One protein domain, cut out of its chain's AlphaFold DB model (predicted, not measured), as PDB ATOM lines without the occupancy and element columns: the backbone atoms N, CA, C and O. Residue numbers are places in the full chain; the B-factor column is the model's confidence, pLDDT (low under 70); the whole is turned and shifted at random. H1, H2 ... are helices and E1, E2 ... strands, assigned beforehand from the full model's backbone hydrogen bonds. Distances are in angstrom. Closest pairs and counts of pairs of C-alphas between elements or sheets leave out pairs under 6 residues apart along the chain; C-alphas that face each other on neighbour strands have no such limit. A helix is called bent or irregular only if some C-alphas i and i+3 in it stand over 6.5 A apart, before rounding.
ATOM      1  N   VAL A  16      32.399  54.180 -39.244       86.38
ATOM      2  CA  VAL A  16      31.326  55.090 -39.660       86.38
ATOM      3  C   VAL A  16      31.875  56.139 -40.622       86.38
ATOM      4  O   VAL A  16      33.033  56.540 -40.509       86.38
ATOM      5  N   GLN A  17      31.067  56.606 -41.573       85.12
ATOM      6  CA  GLN A  17      31.435  57.801 -42.335       85.12
ATOM      7  C   GLN A  17      31.384  59.012 -41.409       85.12
ATOM      8  O   GLN A  17      30.421  59.184 -40.663       85.12
ATOM      9  N   PHE A  18      32.415  59.857 -41.452       83.50
ATOM     10  CA  PHE A  18      32.428  61.072 -40.639       83.50
ATOM     11  C   PHE A  18      31.289  62.032 -41.020       83.50
ATOM     12  O   PHE A  18      30.718  62.701 -40.161       83.50
ATOM     13  N   ASN A  19      30.943  62.076 -42.306       83.12
ATOM     14  CA  ASN A  19      29.803  62.788 -42.856       83.12
ATOM     15  C   ASN A  19      29.106  61.899 -43.892       83.12
ATOM     16  O   ASN A  19      29.643  61.669 -44.970       83.12
ATOM     17  N   GLU A  20      27.902  61.435 -43.565       80.56
ATOM     18  CA  GLU A  20      27.086  60.541 -44.404       80.56
ATOM     19  C   GLU A  20      26.636  61.165 -45.739       80.56
ATOM     20  O   GLU A  20      26.246  60.454 -46.662       80.56
ATOM     21  N   TRP A  21      26.687  62.496 -45.855       84.19
ATOM     22  CA  TRP A  21      26.274  63.237 -47.051       84.19
ATOM     23  C   TRP A  21      27.438  63.556 -48.000       84.19
ATOM     24  O   TRP A  21      27.228  64.196 -49.029       84.19
ATOM     25  N   ASP A  22      28.660  63.156 -47.648       87.00
ATOM     26  CA  ASP A  22      29.875  63.418 -48.416       87.00
ATOM     27  C   ASP A  22      30.557  62.094 -48.779       87.00
ATOM     28  O   ASP A  22      31.139  61.419 -47.932       87.00
ATOM     29  N   GLU A  23      30.503  61.718 -50.060       81.75
ATOM     30  CA  GLU A  23      31.101  60.473 -50.564       81.75
ATOM     31  C   GLU A  23      32.631  60.432 -50.409       81.75
ATOM     32  O   GLU A  23      33.222  59.353 -50.425       81.75
ATOM     33  N   LEU A  24      33.280  61.590 -50.237       87.19
ATOM     34  CA  LEU A  24      34.718  61.702 -49.981       87.19
ATOM     35  C   LEU A  24      35.050  61.709 -48.482       87.19
ATOM     36  O   LEU A  24      36.221  61.834 -48.111       87.19
ATOM     37  N   SER A  25      34.042  61.590 -47.615       86.31
ATOM     38  CA  SER A  25      34.235  61.604 -46.175       86.31
ATOM     39  C   SER A  25      35.063  60.400 -45.716       86.31
ATOM     40  O   SER A  25      34.768  59.264 -46.104       86.31
ATOM     41  N   PRO A  26      36.090  60.601 -44.867       85.56
ATOM     42  CA  PRO A  26      36.876  59.489 -44.365       85.56
ATOM     43  C   PRO A  26      36.014  58.558 -43.506       85.56
ATOM     44  O   PRO A  26      35.156  58.995 -42.731       85.56
ATOM     45  N   LEU A  27      36.298  57.258 -43.606       90.81
ATOM     46  CA  LEU A  27      35.792  56.276 -42.657       90.81
ATOM     47  C   LEU A  27      36.549  56.429 -41.339       90.81
ATOM     48  O   LEU A  27      37.771  56.291 -41.286       90.81
ATOM     49  N   VAL A  28      35.810  56.702 -40.273       91.56
ATOM     50  CA  VAL A  28      36.329  56.841 -38.918       91.56
ATOM     51  C   VAL A  28      35.963  55.601 -38.130       91.56
ATOM     52  O   VAL A  28      34.810  55.179 -38.107       91.56
ATOM     53  N   GLU A  29      36.951  55.031 -37.456       93.00
ATOM     54  CA  GLU A  29      36.750  53.926 -36.533       93.00
ATOM     55  C   GLU A  29      36.883  54.416 -35.094       93.00
ATOM     56  O   GLU A  29      37.895  55.015 -34.727       93.00
ATOM     57  N   VAL A  30      35.880  54.141 -34.260       91.06
ATOM     58  CA  VAL A  30      35.981  54.407 -32.821       91.06
ATOM     59  C   VAL A  30      36.639  53.191 -32.160       91.06
ATOM     60  O   VAL A  30      36.059  52.105 -32.197       91.06
ATOM     61  N   PRO A  31      37.831  53.316 -31.544       91.81
ATOM     62  CA  PRO A  31      38.627  52.159 -31.114       91.81
ATOM     63  C   PRO A  31      38.108  51.488 -29.835       91.81
ATOM     64  O   PRO A  31      38.638  50.463 -29.411       91.81
ATOM     65  N   VAL A  32      37.091  52.062 -29.192       90.62
ATOM     66  CA  VAL A  32      36.545  51.614 -27.910       90.62
ATOM     67  C   VAL A  32      35.031  51.476 -28.008       90.62
ATOM     68  O   VAL A  32      34.363  52.304 -28.622       90.62
ATOM     69  N   GLN A  33      34.490  50.452 -27.359       89.25
ATOM     70  CA  GLN A  33      33.060  50.227 -27.215       89.25
ATOM     71  C   GLN A  33      32.683  50.215 -25.732       89.25
ATOM     72  O   GLN A  33      33.339  49.573 -24.904       89.25
ATOM     73  N   SER A  34      31.626  50.952 -25.393       86.50
ATOM     74  CA  SER A  34      31.071  51.006 -24.042       86.50
ATOM     75  C   SER A  34      29.877  50.073 -23.917       86.50
ATOM     76  O   SER A  34      28.884  50.234 -24.624       86.50
ATOM     77  N   TYR A  35      29.953  49.145 -22.970       81.38
ATOM     78  CA  TYR A  35      28.823  48.323 -22.563       81.38
ATOM     79  C   TYR A  35      28.284  48.884 -21.256       81.38
ATOM     80  O   TYR A  35      28.925  48.807 -20.204       81.38
ATOM     81  N   GLU A  36      27.115  49.502 -21.356       76.38
ATOM     82  CA  GLU A  36      26.433  50.161 -20.256       76.38
ATOM     83  C   GLU A  36      24.999  49.653 -20.207       76.38
ATOM     84  O   GLU A  36      24.306  49.596 -21.219       76.38
ATOM     85  N   TRP A  37      24.553  49.289 -19.015       65.12
ATOM     86  CA  TRP A  37      23.151  49.004 -18.756       65.12
ATOM     87  C   TRP A  37      22.560  50.187 -17.998       65.12
ATOM     88  O   TRP A  37      23.192  50.693 -17.063       65.12
ATOM     89  N   GLU A  38      21.352  50.614 -18.363       56.66
ATOM     90  CA  GLU A  38      20.668  51.698 -17.660       56.66
ATOM     91  C   GLU A  38      20.531  51.376 -16.165       56.66
ATOM     92  O   GLU A  38      20.012  50.339 -15.748       56.66
ATOM     93  N   SER A  39      21.037  52.284 -15.334       57.62
ATOM     94  CA  SER A  39      21.163  52.086 -13.888       57.62
ATOM     95  C   SER A  39      19.842  52.242 -13.128       57.62
ATOM     96  O   SER A  39      19.749  51.829 -11.973       57.62
ATOM     97  N   TYR A  40      18.807  52.800 -13.761       58.06
ATOM     98  CA  TYR A  40      17.567  53.205 -13.090       58.06
ATOM     99  C   TYR A  40      16.580  52.068 -12.786       58.06
ATOM    100  O   TYR A  40      15.609  52.293 -12.065       58.06
ATOM    101  N   HIS A  41      16.827  50.846 -13.270       51.66
ATOM    102  CA  HIS A  41      15.866  49.742 -13.149       51.66
ATOM    103  C   HIS A  41      16.378  48.469 -12.466       51.66
ATOM    104  O   HIS A  41      15.635  47.491 -12.399       51.66
ATOM    105  N   SER A  42      17.600  48.435 -11.921       51.16
ATOM    106  CA  SER A  42      18.116  47.187 -11.346       51.16
ATOM    107  C   SER A  42      19.034  47.395 -10.146       51.16
ATOM    108  O   SER A  42      20.170  47.841 -10.276       51.16
ATOM    109  N   SER A  43      18.570  46.952  -8.977       55.06
ATOM    110  CA  SER A  43      19.390  46.749  -7.775       55.06
ATOM    111  C   SER A  43      20.463  45.660  -7.949       55.06
ATOM    112  O   SER A  43      21.331  45.525  -7.089       55.06
ATOM    113  N   LEU A  44      20.416  44.895  -9.050       53.03
ATOM    114  CA  LEU A  44      21.346  43.809  -9.375       53.03
ATOM    115  C   LEU A  44      22.537  44.263 -10.232       53.03
ATOM    116  O   LEU A  44      23.538  43.553 -10.293       53.03
ATOM    117  N   ASN A  45      22.478  45.431 -10.881       52.31
ATOM    118  CA  ASN A  45      23.586  45.909 -11.705       52.31
ATOM    119  C   ASN A  45      24.542  46.808 -10.906       52.31
ATOM    120  O   ASN A  45      24.473  48.034 -10.965       52.31
ATOM    121  N   GLN A  46      25.468  46.187 -10.177       52.53
ATOM    122  CA  GLN A  46      26.593  46.902  -9.560       52.53
ATOM    123  C   GLN A  46      27.820  47.014 -10.484       52.53
ATOM    124  O   GLN A  46      28.746  47.767 -10.176       52.53
ATOM    125  N   ALA A  47      27.824  46.303 -11.620       55.25
ATOM    126  CA  ALA A  47      28.937  46.290 -12.570       55.25
ATOM    127  C   ALA A  47      29.082  47.639 -13.304       55.25
ATOM    128  O   ALA A  47      30.195  48.124 -13.509       55.25
ATOM    129  N   GLY A  48      27.965  48.311 -13.600       68.31
ATOM    130  CA  GLY A  48      27.958  49.645 -14.204       68.31
ATOM    131  C   GLY A  48      28.409  49.630 -15.667       68.31
ATOM    132  O   GLY A  48      27.835  48.906 -16.476       68.31
ATOM    133  N   ARG A  49      29.403  50.464 -15.997       77.50
ATOM    134  CA  ARG A  49      29.990  50.608 -17.336       77.50
ATOM    135  C   ARG A  49      31.272  49.803 -17.465       77.50
ATOM    136  O   ARG A  49      32.147  49.956 -16.613       77.50
ATOM    137  N   ILE A  50      31.424  49.087 -18.576       84.62
ATOM    138  CA  ILE A  50      32.684  48.460 -18.992       84.62
ATOM    139  C   ILE A  50      33.096  49.009 -20.364       84.62
ATOM    140  O   ILE A  50      32.247  49.275 -21.213       84.62
ATOM    141  N   LEU A  51      34.399  49.219 -20.557       88.62
ATOM    142  CA  LEU A  51      34.987  49.695 -21.807       88.62
ATOM    143  C   LEU A  51      35.925  48.623 -22.366       88.62
ATOM    144  O   LEU A  51      36.923  48.293 -21.722       88.62
ATOM    145  N   PHE A  52      35.637  48.142 -23.571       91.19
ATOM    146  CA  PHE A  52      36.495  47.214 -24.311       91.19
ATOM    147  C   PHE A  52      37.049  47.884 -25.569       91.19
ATOM    148  O   PHE A  52      36.412  48.810 -26.082       91.19
ATOM    149  N   PRO A  53      38.190  47.418 -26.111       94.06
ATOM    150  CA  PRO A  53      38.500  47.660 -27.513       94.06
ATOM    151  C   PRO A  53      37.303  47.250 -28.376       94.06
ATOM    152  O   PRO A  53      36.553  46.340 -28.013       94.06
ATOM    153  N   ASN A  54      37.092  47.934 -29.495       92.88
ATOM    154  CA  ASN A  54      35.956  47.616 -30.350       92.88
ATOM    155  C   ASN A  54      36.038  46.174 -30.902       92.88
ATOM    156  O   ASN A  54      37.066  45.491 -30.822       92.88
ATOM    157  N   THR A  55      34.929  45.712 -31.478       91.12
ATOM    158  CA  THR A  55      34.805  44.335 -31.970       91.12
ATOM    159  C   THR A  55      35.825  43.989 -33.066       91.12
ATOM    160  O   THR A  55      36.393  42.899 -33.018       91.12
ATOM    161  N   GLU A  56      36.105  44.888 -34.014       93.12
ATOM    162  CA  GLU A  56      37.056  44.627 -35.113       93.12
ATOM    163  C   GLU A  56      38.499  44.491 -34.593       93.12
ATOM    164  O   GLU A  56      39.204  43.554 -34.972       93.12
ATOM    165  N   ILE A  57      38.915  45.341 -33.645       95.19
ATOM    166  CA  ILE A  57      40.209  45.238 -32.953       95.19
ATOM    167  C   ILE A  57      40.306  43.902 -32.213       95.19
ATOM    168  O   ILE A  57      41.301  43.188 -32.348       95.19
ATOM    169  N   CYS A  58      39.271  43.535 -31.452       94.50
ATOM    170  CA  CYS A  58      39.263  42.279 -30.703       94.50
ATOM    171  C   CYS A  58      39.369  41.057 -31.624       94.50
ATOM    172  O   CYS A  58      40.117  40.128 -31.325       94.50
ATOM    173  N   GLN A  59      38.641  41.057 -32.744       93.69
ATOM    174  CA  GLN A  59      38.654  39.962 -33.715       93.69
ATOM    175  C   GLN A  59      39.991  39.870 -34.456       93.69
ATOM    176  O   GLN A  59      40.556  38.781 -34.540       93.69
ATOM    177  N   SER A  60      40.515  40.997 -34.945       95.25
ATOM    178  CA  SER A  60      41.782  41.054 -35.687       95.25
ATOM    179  C   SER A  60      42.967  40.584 -34.836       95.25
ATOM    180  O   SER A  60      43.801  39.802 -35.290       95.25
ATOM    181  N   LEU A  61      42.995  40.981 -33.561       96.25
ATOM    182  CA  LEU A  61      44.061  40.621 -32.623       96.25
ATOM    183  C   LEU A  61      43.803  39.308 -31.864       96.25
ATOM    184  O   LEU A  61      44.596  38.946 -30.995       96.25
ATOM    185  N   ASN A  62      42.716  38.589 -32.173       95.31
ATOM    186  CA  ASN A  62      42.316  37.343 -31.506       95.31
ATOM    187  C   ASN A  62      42.246  37.472 -29.970       95.31
ATOM    188  O   ASN A  62      42.695  36.585 -29.236       95.31
ATOM    189  N   LEU A  63      41.703  38.591 -29.481       95.12
ATOM    190  CA  LEU A  63      41.595  38.868 -28.052       95.12
ATOM    191  C   LEU A  63      40.498  38.010 -27.419       95.12
ATOM    192  O   LEU A  63      39.362  37.961 -27.891       95.12
ATOM    193  N   LYS A  64      40.836  37.350 -26.313       92.88
ATOM    194  CA  LYS A  64      39.974  36.386 -25.627       92.88
ATOM    195  C   LYS A  64      39.683  36.842 -24.209       92.88
ATOM    196  O   LYS A  64      40.573  37.260 -23.474       92.88
ATOM    197  N   TYR A  65      38.434  36.677 -23.806       89.75
ATOM    198  CA  TYR A  65      38.015  36.822 -22.422       89.75
ATOM    199  C   TYR A  65      38.377  35.563 -21.626       89.75
ATOM    200  O   TYR A  65      38.064  34.450 -22.052       89.75
ATOM    201  N   GLN A  66      39.024  35.726 -20.473       82.69
ATOM    202  CA  GLN A  66      39.409  34.617 -19.603       82.69
ATOM    203  C   GLN A  66      39.167  35.038 -18.146       82.69
ATOM    204  O   GLN A  66      39.774  35.990 -17.671       82.69
ATOM    205  N   ASN A  67      38.312  34.304 -17.424       71.81
ATOM    206  CA  ASN A  67      38.182  34.345 -15.953       71.81
ATOM    207  C   ASN A  67      37.282  35.407 -15.295       71.81
ATOM    208  O   ASN A  67      37.576  35.823 -14.178       71.81
ATOM    209  N   GLY A  68      36.157  35.815 -15.881       74.31
ATOM    210  CA  GLY A  68      35.174  36.616 -15.122       74.31
ATOM    211  C   GLY A  68      35.534  38.107 -14.984       74.31
ATOM    212  O   GLY A  68      34.652  38.933 -14.757       74.31
ATOM    213  N   GLU A  69      36.803  38.458 -15.186       83.00
ATOM    214  CA  GLU A  69      37.343  39.817 -15.155       83.00
ATOM    215  C   GLU A  69      37.253  40.485 -16.536       83.00
ATOM    216  O   GLU A  69      37.427  39.808 -17.547       83.00
ATOM    217  N   PRO A  70      37.044  41.809 -16.621       85.50
ATOM    218  CA  PRO A  70      36.899  42.542 -17.884       85.50
ATOM    219  C   PRO A  70      38.226  42.750 -18.644       85.50
ATOM    220  O   PRO A  70      38.323  43.652 -19.472       85.50
ATOM    221  N   ASP A  71      39.247  41.941 -18.365       93.00
ATOM    222  CA  ASP A  71      40.539  41.986 -19.048       93.00
ATOM    223  C   ASP A  71      40.529  41.010 -20.238       93.00
ATOM    224  O   ASP A  71      39.916  39.938 -20.189       93.00
ATOM    225  N   LEU A  72      41.207  41.386 -21.324       94.94
ATOM    226  CA  LEU A  72      41.321  40.567 -22.533       94.94
ATOM    227  C   LEU A  72      42.754  40.086 -22.727       94.94
ATOM    228  O   LEU A  72      43.711  40.788 -22.392       94.94
ATOM    229  N   TYR A  73      42.887  38.909 -23.325       95.88
ATOM    230  CA  TYR A  73      44.145  38.186 -23.454       95.88
ATOM    231  C   TYR A  73      44.439  37.837 -24.911       95.88
ATOM    232  O   TYR A  73      43.540  37.406 -25.630       95.88
ATOM    233  N   ASP A  74      45.693  37.981 -25.324       95.50
ATOM    234  CA  ASP A  74      46.228  37.342 -26.525       95.50
ATOM    235  C   ASP A  74      46.980  36.058 -26.136       95.50
ATOM    236  O   ASP A  74      46.998  35.648 -24.971       95.50
ATOM    237  N   ASP A  75      47.625  35.405 -27.101       94.31
ATOM    238  CA  ASP A  75      48.399  34.190 -26.823       94.31
ATOM    239  C   ASP A  75      49.672  34.474 -25.984       94.31
ATOM    240  O   ASP A  75      50.274  33.544 -25.447       94.31
ATOM    241  N   ASN A  76      50.052  35.749 -25.811       95.06
ATOM    242  CA  ASN A  76      51.194  36.192 -25.004       95.06
ATOM    243  C   ASN A  76      50.809  36.667 -23.589       95.06
ATOM    244  O   ASN A  76      51.691  37.016 -22.802       95.06
ATOM    245  N   GLY A  77      49.519  36.684 -23.242       94.25
ATOM    246  CA  GLY A  77      49.026  37.085 -21.925       94.25
ATOM    247  C   GLY A  77      48.063  38.266 -21.987       94.25
ATOM    248  O   GLY A  77      47.221  38.348 -22.874       94.25
ATOM    249  N   VAL A  78      48.127  39.163 -20.999       95.62
ATOM    250  CA  VAL A  78      47.191  40.294 -20.907       95.62
ATOM    251  C   VAL A  78      47.434  41.265 -22.065       95.62
ATOM    252  O   VAL A  78      48.535  41.795 -22.239       95.62
ATOM    253  N   ALA A  79      46.387  41.509 -22.843       97.06
ATOM    254  CA  ALA A  79      46.388  42.372 -24.017       97.06
ATOM    255  C   ALA A  79      45.605  43.666 -23.775       97.06
ATOM    256  O   ALA A  79      46.034  44.735 -24.205       97.06
ATOM    257  N   SER A  80      44.482  43.592 -23.060       96.25
ATOM    258  CA  SER A  80      43.683  44.761 -22.700       96.25
ATOM    259  C   SER A  80      43.239  44.707 -21.247       96.25
ATOM    260  O   SER A  80      42.954  43.636 -20.715       96.25
ATOM    261  N   ILE A  81      43.207  45.876 -20.609       94.69
ATOM    262  CA  ILE A  81      42.884  46.030 -19.196       94.69
ATOM    263  C   ILE A  81      41.795  47.084 -19.032       94.69
ATOM    264  O   ILE A  81      41.951  48.210 -19.506       94.69
ATOM    265  N   PHE A  82      40.749  46.761 -18.274       91.81
ATOM    266  CA  PHE A  82      39.723  47.723 -17.876       91.81
ATOM    267  C   PHE A  82      39.789  48.029 -16.379       91.81
ATOM    268  O   PHE A  82      39.745  47.128 -15.543       91.81
ATOM    269  N   ARG A  83      39.836  49.308 -15.996       89.75
ATOM    270  CA  ARG A  83      39.802  49.721 -14.583       89.75
ATOM    271  C   ARG A  83      38.811  50.854 -14.355       89.75
ATOM    272  O   ARG A  83      38.766  51.838 -15.095       89.75
ATOM    273  N   LYS A  84      38.055  50.751 -13.263       87.38
ATOM    274  CA  LYS A  84      37.245  51.848 -12.727       87.38
ATOM    275  C   LYS A  84      38.105  52.666 -11.772       87.38
ATOM    276  O   LYS A  84      38.641  52.136 -10.804       87.38
ATOM    277  N   LEU A  85      38.240  53.955 -12.052       85.38
ATOM    278  CA  LEU A  85      38.975  54.889 -11.213       85.38
ATOM    279  C   LEU A  85      38.006  55.552 -10.241       85.38
ATOM    280  O   LEU A  85      37.036  56.189 -10.657       85.38
ATOM    281  N   THR A  86      38.286  55.432  -8.949       82.75
ATOM    282  CA  THR A  86      37.614  56.187  -7.892       82.75
ATOM    283  C   THR A  86      38.656  56.661  -6.885       82.75
ATOM    284  O   THR A  86      39.382  55.869  -6.293       82.75
ATOM    285  N   SER A  87      38.749  57.974  -6.690       77.56
ATOM    286  CA  SER A  87      39.576  58.582  -5.648       77.56
ATOM    287  C   SER A  87      38.686  59.327  -4.665       77.56
ATOM    288  O   SER A  87      37.856  60.148  -5.059       77.56
ATOM    289  N   THR A  88      38.878  59.050  -3.377       71.25
ATOM    290  CA  THR A  88      38.218  59.769  -2.282       71.25
ATOM    291  C   THR A  88      38.848  61.136  -2.014       71.25
ATOM    292  O   THR A  88      38.199  61.982  -1.412       71.25
ATOM    293  N   THR A  89      40.084  61.375  -2.470       72.00
ATOM    294  CA  THR A  89      40.849  62.590  -2.150       72.00
ATOM    295  C   THR A  89      40.750  63.664  -3.231       72.00
ATOM    296  O   THR A  89      40.719  64.846  -2.908       72.00
ATOM    297  N   ASN A  90      40.670  63.276  -4.510       68.69
ATOM    298  CA  ASN A  90      40.831  64.215  -5.631       68.69
ATOM    299  C   ASN A  90      39.574  64.353  -6.505       68.69
ATOM    300  O   ASN A  90      39.660  64.868  -7.616       68.69
ATOM    301  N   ASN A  91      38.416  63.850  -6.055       71.62
ATOM    302  CA  ASN A  91      37.173  63.779  -6.845       71.62
ATOM    303  C   ASN A  91      37.330  63.104  -8.227       71.62
ATOM    304  O   ASN A  91      36.455  63.226  -9.083       71.62
ATOM    305  N   LEU A  92      38.419  62.360  -8.446       77.81
ATOM    306  CA  LEU A  92      38.668  61.652  -9.692       77.81
ATOM    307  C   LEU A  92      37.753  60.430  -9.753       77.81
ATOM    308  O   LEU A  92      37.875  59.501  -8.949       77.81
ATOM    309  N   LYS A  93      36.835  60.438 -10.717       82.19
ATOM    310  CA  LYS A  93      35.970  59.308 -11.049       82.19
ATOM    311  C   LYS A  93      36.033  59.079 -12.546       82.19
ATOM    312  O   LYS A  93      35.941  60.029 -13.315       82.19
ATOM    313  N   GLY A  94      36.179  57.830 -12.959       83.94
ATOM    314  CA  GLY A  94      36.243  57.511 -14.374       83.94
ATOM    315  C   GLY A  94      36.393  56.028 -14.647       83.94
ATOM    316  O   GLY A  94      36.370  55.191 -13.746       83.94
ATOM    317  N   SER A  95      36.557  55.717 -15.921       86.31
ATOM    318  CA  SER A  95      36.859  54.375 -16.394       86.31
ATOM    319  C   SER A  95      37.966  54.493 -17.422       86.31
ATOM    320  O   SER A  95      37.942  55.413 -18.235       86.31
ATOM    321  N   VAL A  96      38.927  53.582 -17.366       88.50
ATOM    322  CA  VAL A  96      40.037  53.517 -18.309       88.50
ATOM    323  C   VAL A  96      40.035  52.136 -18.935       88.50
ATOM    324  O   VAL A  96      39.917  51.138 -18.224       88.50
ATOM    325  N   SER A  97      40.159  52.105 -20.257       89.69
ATOM    326  CA  SER A  97      40.498  50.910 -21.016       89.69
ATOM    327  C   SER A  97      41.887  51.111 -21.602       89.69
ATOM    328  O   SER A  97      42.196  52.183 -22.121       89.69
ATOM    329  N   TYR A  98      42.731  50.104 -21.454       93.25
ATOM    330  CA  TYR A  98      44.086  50.069 -21.975       93.25
ATOM    331  C   TYR A  98      44.194  48.929 -22.982       93.25
ATOM    332  O   TYR A  98      43.676  47.846 -22.724       93.25
ATOM    333  N   LEU A  99      44.890  49.157 -24.093       95.75
ATOM    334  CA  LEU A  99      45.302  48.135 -25.053       95.75
ATOM    335  C   LEU A  99      46.827  48.177 -25.156       95.75
ATOM    336  O   LEU A  99      47.416  49.261 -25.200       95.75
ATOM    337  N   ARG A 100      47.464  47.005 -25.165       97.25
ATOM    338  CA  ARG A 100      48.919  46.888 -25.275       97.25
ATOM    339  C   ARG A 100      49.403  47.561 -26.563       97.25
ATOM    340  O   ARG A 100      48.811  47.387 -27.627       97.25
ATOM    341  N   LYS A 101      50.461  48.367 -26.439       95.19
ATOM    342  CA  LYS A 101      50.928  49.269 -27.502       95.19
ATOM    343  C   LYS A 101      51.317  48.518 -28.782       95.19
ATOM    344  O   LYS A 101      50.882  48.914 -29.853       95.19
ATOM    345  N   ASP A 102      52.073  47.431 -28.651       96.25
ATOM    346  CA  ASP A 102      52.513  46.568 -29.756       96.25
ATOM    347  C   ASP A 102      51.336  46.032 -30.581       96.25
ATOM    348  O   ASP A 102      51.384  46.010 -31.808       96.25
ATOM    349  N   LEU A 103      50.251  45.641 -29.908       97.19
ATOM    350  CA  LEU A 103      49.045  45.144 -30.562       97.19
ATOM    351  C   LEU A 103      48.278  46.260 -31.275       97.19
ATOM    352  O   LEU A 103      47.749  46.046 -32.363       97.19
ATOM    353  N   PHE A 104      48.222  47.449 -30.675       95.44
ATOM    354  CA  PHE A 104      47.569  48.597 -31.295       95.44
ATOM    355  C   PHE A 104      48.332  49.086 -32.532       95.44
ATOM    356  O   PHE A 104      47.719  49.302 -33.571       95.44
ATOM    357  N   GLU A 105      49.661  49.183 -32.454       95.12
ATOM    358  CA  GLU A 105      50.519  49.515 -33.599       95.12
ATOM    359  C   GLU A 105      50.391  48.469 -34.708       95.12
ATOM    360  O   GLU A 105      50.198  48.823 -35.870       95.12
ATOM    361  N   LYS A 106      50.396  47.177 -34.351       95.62
ATOM    362  CA  LYS A 106      50.130  46.100 -35.307       95.62
ATOM    363  C   LYS A 106      48.782  46.279 -36.005       95.62
ATOM    364  O   LYS A 106      48.729  46.157 -37.222       95.62
ATOM    365  N   TYR A 107      47.715  46.562 -35.256       96.31
ATOM    366  CA  TYR A 107      46.386  46.758 -35.832       96.31
ATOM    367  C   TYR A 107      46.370  47.922 -36.826       96.31
ATOM    368  O   TYR A 107      45.922  47.730 -37.947       96.31
ATOM    369  N   LEU A 108      46.909  49.087 -36.443       95.31
ATOM    370  CA  LEU A 108      46.982  50.266 -37.316       95.31
ATOM    371  C   LEU A 108      47.759  49.984 -38.610       95.31
ATOM    372  O   LEU A 108      47.324  50.396 -39.683       95.31
ATOM    373  N   ASN A 109      48.868  49.247 -38.513       95.50
ATOM    374  CA  ASN A 109      49.679  48.863 -39.667       95.50
ATOM    375  C   ASN A 109      48.963  47.841 -40.565       95.50
ATOM    376  O   ASN A 109      48.990  47.967 -41.786       95.50
ATOM    377  N   ASP A 110      48.293  46.846 -39.977       95.94
ATOM    378  CA  ASP A 110      47.554  45.821 -40.722       95.94
ATOM    379  C   ASP A 110      46.316  46.402 -41.443       95.94
ATOM    380  O   ASP A 110      45.870  45.844 -42.449       95.94
ATOM    381  N   THR A 111      45.747  47.508 -40.944       94.00
ATOM    382  CA  THR A 111      44.540  48.150 -41.497       94.00
ATOM    383  C   THR A 111      44.798  49.440 -42.276       94.00
ATOM    384  O   THR A 111      43.833  50.019 -42.780       94.00
ATOM    385  N   ASP A 112      46.058  49.874 -42.392       93.12
ATOM    386  CA  ASP A 112      46.467  51.151 -43.002       93.12
ATOM    387  C   ASP A 112      45.720  52.358 -42.395       93.12
ATOM    388  O   ASP A 112      45.167  53.220 -43.082       93.12
ATOM    389  N   GLN A 113      45.632  52.388 -41.059       92.56
ATOM    390  CA  GLN A 113      44.918  53.417 -40.304       92.56
ATOM    391  C   GLN A 113      45.869  54.338 -39.538       92.56
ATOM    392  O   GLN A 113      46.851  53.915 -38.940       92.56
ATOM    393  N   THR A 114      45.506  55.620 -39.462       92.62
ATOM    394  CA  THR A 114      46.149  56.589 -38.564       92.62
ATOM    395  C   THR A 114      45.271  56.836 -37.344       92.62
ATOM    396  O   THR A 114      44.091  57.165 -37.473       92.62
ATOM    397  N   PHE A 115      45.848  56.733 -36.145       92.94
ATOM    398  CA  PHE A 115      45.136  57.072 -34.916       92.94
ATOM    399  C   PHE A 115      45.148  58.584 -34.660       92.94
ATOM    400  O   PHE A 115      46.196  59.231 -34.686       92.94
TER     401      PHE A 115
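Overview. This is residues 16 to 115 of the 160 residues of an uncharacterized protein of Acinetobacter johnsonii (UniProt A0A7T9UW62). Two strand hairpins stand partly face to face: the short one, E2 and E3, packs through E3 on the long, bent hairpin E5 and E6, with H1 and H2 at the end where E3 and E6 finish. E4 widens the long hairpin into a three-stranded sheet, residues 87 to 92 stick out at its tip, and E1 lies away from this core. The printed part has 100 residues with two named helices and six named strands, which follow along the chain as E1 E2 E3 H1 E4 E5 E6 H2; the class is mixed, helices and strands, and the sheets E4 - E5 - E6 and E2 - E3 are antiparallel. It is loose, with a radius of gyration of the C-alphas of 16.4 A and spans of 46 by 39 by 28 A.

Along the chain. E1 is residues 27 to 29, starting at C-alpha 27 (35.792, 56.276, -42.657). E2 is 32 to 36, E3 49 to 53, H1 55 to 60 and E4 72 to 74. E5, 77 to 86, is 26.3 A long; E6, 93 to 99, is 20.2 A. H2, 101 to 111, is 15.4 A, ending at C-alpha 111 (44.540, 48.150, -41.497).

Arrangement. E1 runs on into E2 at 59 degrees. In the hairpin E2 and E3, N 33 and O 52 are 2.8 A apart. The closest C-alphas of E3 and E6, Leu 51 and Ser 97, are 5.7 A apart. E4, E5 and E6 form a meander, each strand the antiparallel neighbour of the one before, with N 74 to O 77 at 2.9 A and N 85 to O 94 at 2.8 A. E5 bends by 56 degrees at residue 80. H1 and H2 each only graze this sheet; they are close but not clearly touching, with C-alphas 57 and 107 closest at 7.0 A. In both helices every O i to N i+4 pair is within hydrogen-bond range.

Size, cuts and confidence. The C-alphas of Glu 23 and Thr 89, the farthest apart, are separated by 49.4 A. The printed part has no cut. The links E2 to E3 and H1 to E4 are long. The model's pLDDT is under 70 at residues 37 to 48 and residue 90.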